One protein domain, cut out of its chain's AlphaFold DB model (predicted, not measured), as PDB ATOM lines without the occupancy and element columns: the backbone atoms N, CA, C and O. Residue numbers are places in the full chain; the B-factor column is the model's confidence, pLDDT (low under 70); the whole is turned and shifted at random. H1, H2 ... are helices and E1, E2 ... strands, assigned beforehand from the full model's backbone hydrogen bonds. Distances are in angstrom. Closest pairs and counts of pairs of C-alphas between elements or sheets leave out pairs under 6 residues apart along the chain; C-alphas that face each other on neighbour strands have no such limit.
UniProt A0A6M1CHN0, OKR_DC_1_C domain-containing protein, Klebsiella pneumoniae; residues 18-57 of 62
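AT A GLANCE: This is residues 18 to 57 of the 62 residues of the protein "OKR_DC_1_C domain-containing protein" of Klebsiella pneumoniae (UniProt A0A6M1CHN0). One helix, H1, packs against a small two-stranded hairpin, with strand E2 on the helix's side and E1 farther from it. Between helix and hairpin, the long link of residues 33 to 43 folds back from the end of H1 to the start of E1. The printed part has 40 residues, with one named helix and two named strands in the order H1, E1, E2; the sheet, in the order E1 - E2, is antiparallel, and the class is mixed, helices and strands. The whole is compact, with a radius of gyration of the C-alphas of 9.7 A, and its C-alphas span 26 by 19 by 16 A.

IN THESE COORDINATES: H1 takes residues 18 to 32 and is 20.9 A long from C-alpha 18 at (111.290, 77.976, 82.797) to C-alpha 32 at (125.183, 88.539, 94.231). E1 is residues 44 to 47, 10.1 A from first to last C-alpha. E2 is residues 53 to 56, 9.9 A long, and ends with C-alpha 56 at (109.205, 81.735, 99.364).

HOW THE PARTS SIT: H1 has every O i to N i+4 pair within hydrogen-bond range. H1 and E2 have 6 pairs of C-alphas within 8 A; their closest C-alphas, those of Asn 31 and Gln 53, are 6.1 A apart. Their centres are 9.6 A apart. E1 and E2 form a hairpin of antiparallel neighbours, with 145 degrees between their directions. C-alphas 45 and 55 face each other at 4.5 A. N 44 and O 56 are within hydrogen-bond range at 2.8 A, as are N 46 and O 54 at 2.9 A.

THE WHOLE: The outline is rounded, and the two C-alphas farthest apart, those of Ser 18 and Glu 49, are 27.9 A apart. The printed part has no cut. The link from H1 to E1, with 11 residues, is long; that from E1 to E2, with 5, is tight. The mean pLDDT of the printed part is 90.3, and no printed residue is under 70.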
ATOM      1  N   SER A  18     110.623  76.691  83.038       88.88
ATOM      2  CA  SER A  18     111.290  77.976  82.797       88.88
ATOM      3  C   SER A  18     110.915  79.054  83.812       88.88
ATOM      4  O   SER A  18     111.760  79.872  84.169       88.88
ATOM      5  N   VAL A  19     109.679  79.042  84.313       87.81
ATOM      6  CA  VAL A  19     109.220  80.030  85.294       87.81
ATOM      7  C   VAL A  19     109.927  79.841  86.632       87.81
ATOM      8  O   VAL A  19     110.415  80.812  87.204       87.81
ATOM      9  N   GLN A  20     110.058  78.601  87.108       90.69
ATOM     10  CA  GLN A  20     110.818  78.331  88.328       90.69
ATOM     11  C   GLN A  20     112.289  78.745  88.173       90.69
ATOM     12  O   GLN A  20     112.831  79.417  89.046       90.69
ATOM     13  N   GLN A  21     112.920  78.399  87.045       91.56
ATOM     14  CA  GLN A  21     114.310  78.782  86.763       91.56
ATOM     15  C   GLN A  21     114.500  80.303  86.744       91.56
ATOM     16  O   GLN A  21     115.496  80.815  87.248       91.56
ATOM     17  N   TYR A  22     113.520  81.032  86.215       89.50
ATOM     18  CA  TYR A  22     113.544  82.485  86.188       89.50
ATOM     19  C   TYR A  22     113.536  83.097  87.601       89.50
ATOM     20  O   TYR A  22     114.363  83.956  87.894       89.50
ATOM     21  N   PHE A  23     112.678  82.621  88.510       90.44
ATOM     22  CA  PHE A  23     112.676  83.102  89.900       90.44
ATOM     23  C   PHE A  23     113.957  82.737  90.660       90.44
ATOM     24  O   PHE A  23     114.450  83.564  91.424       90.44
ATOM     25  N   LEU A  24     114.529  81.553  90.416       92.62
ATOM     26  CA  LEU A  24     115.816  81.162  91.005       92.62
ATOM     27  C   LEU A  24     116.960  82.070  90.532       92.62
ATOM     28  O   LEU A  24     117.800  82.470  91.331       92.62
ATOM     29  N   ALA A  25     116.970  82.458  89.253       91.56
ATOM     30  CA  ALA A  25     117.958  83.403  88.735       91.56
ATOM     31  C   ALA A  25     117.821  84.800  89.371       91.56
ATOM     32  O   ALA A  25     118.826  85.450  89.651       91.56
ATOM     33  N   LEU A  26     116.589  85.257  89.630       89.88
ATOM     34  CA  LEU A  26     116.348  86.524  90.329       89.88
ATOM     35  C   LEU A  26     116.787  86.465  91.797       89.88
ATOM     36  O   LEU A  26     117.393  87.418  92.281       89.88
ATOM     37  N   GLU A  27     116.520  85.356  92.494       92.88
ATOM     38  CA  GLU A  27     117.012  85.123  93.859       92.88
ATOM     39  C   GLU A  27     118.544  85.173  93.912       92.88
ATOM     40  O   GLU A  27     119.119  85.856  94.760       92.88
ATOM     41  N   GLU A  28     119.221  84.502  92.980       94.00
ATOM     42  CA  GLU A  28     120.681  84.528  92.924       94.00
ATOM     43  C   GLU A  28     121.207  85.938  92.622       94.00
ATOM     44  O   GLU A  28     122.145  86.399  93.269       94.00
ATOM     45  N   GLY A  29     120.553  86.675  91.719       92.06
ATOM     46  CA  GLY A  29     120.879  88.077  91.449       92.06
ATOM     47  C   GLY A  29     120.799  88.965  92.697       92.06
ATOM     48  O   GLY A  29     121.687  89.789  92.911       92.06
ATOM     49  N   ILE A  30     119.794  88.761  93.558       91.75
ATOM     50  CA  ILE A  30     119.664  89.477  94.840       91.75
ATOM     51  C   ILE A  30     120.852  89.179  95.763       91.75
ATOM     52  O   ILE A  30     121.375  90.091  96.403       91.75
ATOM     53  N   ASN A  31     121.280  87.916  95.837       93.38
ATOM     54  CA  ASN A  31     122.398  87.508  96.689       93.38
ATOM     55  C   ASN A  31     123.751  88.024  96.172       93.38
ATOM     56  O   ASN A  31     124.608  88.399  96.969       93.38
ATOM     57  N   LEU A  32     123.942  88.065  94.851       94.81
ATOM     58  CA  LEU A  32     125.183  88.539  94.231       94.81
ATOM     59  C   LEU A  32     125.306  90.065  94.225       94.81
ATOM     60  O   LEU A  32     126.421  90.586  94.299       94.81
ATOM     61  N   PHE A  33     124.185  90.787  94.156       92.25
ATOM     62  CA  PHE A  33     124.167  92.247  94.041       92.25
ATOM     63  C   PHE A  33     123.264  92.904  95.102       92.25
ATOM     64  O   PHE A  33     122.197  93.437  94.775       92.25
ATOM     65  N   PRO A  34     123.689  92.926  96.382       87.31
ATOM     66  CA  PRO A  34     122.936  93.587  97.444       87.31
ATOM     67  C   PRO A  34     122.686  95.065  97.116       87.31
ATOM     68  O   PRO A  34     123.610  95.804  96.780       87.31
ATOM     69  N   GLY A  35     121.428  95.502  97.212       85.75
ATOM     70  CA  GLY A  35     121.007  96.865  96.857       85.75
ATOM     71  C   GLY A  35     120.499  97.028  95.419       85.75
ATOM     72  O   GLY A  35     119.922  98.068  95.111       85.75
ATOM     73  N   PHE A  36     120.623  96.000  94.572       84.69
ATOM     74  CA  PHE A  36     120.093  95.966  93.199       84.69
ATOM     75  C   PHE A  36     118.946  94.955  93.043       84.69
ATOM     76  O   PHE A  36     118.782  94.325  91.997       84.69
ATOM     77  N   SER A  37     118.148  94.778  94.096       81.31
ATOM     78  CA  SER A  37     117.082  93.778  94.124       81.31
ATOM     79  C   SER A  37     115.914  94.162  93.202       81.31
ATOM     80  O   SER A  37     115.349  95.246  93.370       81.31
ATOM     81  N   PRO A  38     115.500  93.288  92.265       78.75
ATOM     82  CA  PRO A  38     114.301  93.502  91.463       78.75
ATOM     83  C   PRO A  38     113.037  93.420  92.327       78.75
ATOM     84  O   PRO A  38     113.000  92.724  93.345       78.75
ATOM     85  N   GLU A  39     111.968  94.094  91.899       80.94
ATOM     86  CA  GLU A  39     110.676  94.000  92.578       80.94
ATOM     87  C   GLU A  39     110.001  92.651  92.270       80.94
ATOM     88  O   GLU A  39     109.652  92.323  91.127       80.94
ATOM     89  N   LEU A  40     109.797  91.859  93.323       84.19
ATOM     90  CA  LEU A  40     109.166  90.547  93.273       84.19
ATOM     91  C   LEU A  40     107.840  90.569  94.040       84.19
ATOM     92  O   LEU A  40     107.814  90.719  95.256       84.19
ATOM     93  N   GLN A  41     106.733  90.390  93.317       84.88
ATOM     94  CA  GLN A  41     105.384  90.315  93.880       84.88
ATOM     95  C   GLN A  41     104.880  88.866  93.891       84.88
ATOM     96  O   GLN A  41     105.185  88.091  92.983       84.88
ATOM     97  N   GLY A  42     104.099  88.508  94.914       87.50
ATOM     98  CA  GLY A  42     103.553  87.153  95.096       87.50
ATOM     99  C   GLY A  42     104.531  86.139  95.702       87.50
ATOM    100  O   GLY A  42     104.143  85.001  95.956       87.50
ATOM    101  N   VAL A  43     105.769  86.556  95.973       90.00
ATOM    102  CA  VAL A  43     106.783  85.792  96.712       90.00
ATOM    103  C   VAL A  43     107.325  86.632  97.867       90.00
ATOM    104  O   VAL A  43     107.279  87.860  97.836       90.00
ATOM    105  N   TYR A  44     107.834  85.963  98.890       90.88
ATOM    106  CA  TYR A  44     108.305  86.555 100.133       90.88
ATOM    107  C   TYR A  44     109.787  86.253 100.284       90.88
ATOM    108  O   TYR A  44     110.166  85.091 100.422       90.88
ATOM    109  N   ILE A  45     110.621  87.290 100.267       90.81
ATOM    110  CA  ILE A  45     112.055  87.128 100.499       90.81
ATOM    111  C   ILE A  45     112.313  87.042 102.004       90.81
ATOM    112  O   ILE A  45     111.851  87.899 102.762       90.81
ATOM    113  N   ARG A  46     113.045  86.018 102.441       93.81
ATOM    114  CA  ARG A  46     113.516  85.870 103.825       93.81
ATOM    115  C   ARG A  46     115.024  85.669 103.838       93.81
ATOM    116  O   ARG A  46     115.566  85.084 102.907       93.81
ATOM    117  N   CYS A  47     115.668  86.173 104.884       94.12
ATOM    118  CA  CYS A  47     117.058  85.853 105.171       94.12
ATOM    119  C   CYS A  47     117.086  84.554 105.974       94.12
ATOM    120  O   CYS A  47     116.467  84.491 107.042       94.12
ATOM    121  N   ASP A  48     117.760  83.541 105.447       93.19
ATOM    122  CA  ASP A  48     117.966  82.270 106.130       93.19
ATOM    123  C   ASP A  48     119.117  82.354 107.141       93.19
ATOM    124  O   ASP A  48     119.874  83.324 107.195       93.19
ATOM    125  N   GLU A  49     119.270  81.308 107.956       94.56
ATOM    126  CA  GLU A  49     120.338  81.206 108.962       94.56
ATOM    127  C   GLU A  49     121.751  81.256 108.349       94.56
ATOM    128  O   GLU A  49     122.704  81.648 109.021       94.56
ATOM    129  N   ASP A  50     121.886  80.895 107.069       93.69
ATOM    130  CA  ASP A  50     123.131  80.964 106.295       93.69
ATOM    131  C   ASP A  50     123.437  82.375 105.747       93.69
ATOM    132  O   ASP A  50     124.459  82.576 105.087       93.69
ATOM    133  N   GLY A  51     122.570  83.356 106.022       92.00
ATOM    134  CA  GLY A  51     122.696  84.735 105.554       92.00
ATOM    135  C   GLY A  51     122.262  84.951 104.104       92.00
ATOM    136  O   GLY A  51     122.440  86.053 103.581       92.00
ATOM    137  N   ARG A  52     121.710  83.929 103.435       94.19
ATOM    138  CA  ARG A  52     121.215  84.050 102.062       94.19
ATOM    139  C   ARG A  52     119.774  84.535 102.034       94.19
ATOM    140  O   ARG A  52     118.930  84.121 102.825       94.19
ATOM    141  N   GLN A  53     119.480  85.371 101.048       93.94
ATOM    142  CA  GLN A  53     118.125  85.802 100.732       93.94
ATOM    143  C   GLN A  53     117.447  84.723  99.884       93.94
ATOM    144  O   GLN A  53     117.917  84.432  98.785       93.94
ATOM    145  N   ARG A  54     116.342  84.148 100.367       94.56
ATOM    146  CA  ARG A  54     115.562  83.120  99.660       94.56
ATOM    147  C   ARG A  54     114.131  83.552  99.394       94.56
ATOM    148  O   ARG A  54     113.501  84.188 100.241       94.56
ATOM    149  N   ALA A  55     113.605  83.187  98.231       93.00
ATOM    150  CA  ALA A  55     112.247  83.470  97.801       93.00
ATOM    151  C   ALA A  55     111.290  82.330  98.176       93.00
ATOM    152  O   ALA A  55     111.426  81.194  97.730       93.00
ATOM    153  N   TYR A  56     110.261  82.659  98.955       93.38
ATOM    154  CA  TYR A  56     109.205  81.735  99.364       93.38
ATOM    155  C   TYR A  56     107.879  82.075  98.689       93.38
ATOM    156  O   TYR A  56     107.501  83.239  98.598       93.38
ATOM    157  N   GLY A  57     107.128  81.057  98.273       91.88
ATOM    158  CA  GLY A  57     105.754  81.194  97.783       91.88
ATOM    159  C   GLY A  57     104.792  80.339  98.604       91.88
ATOM    160  O   GLY A  57     105.169  79.276  99.098       91.88
TER     161      GLY A  57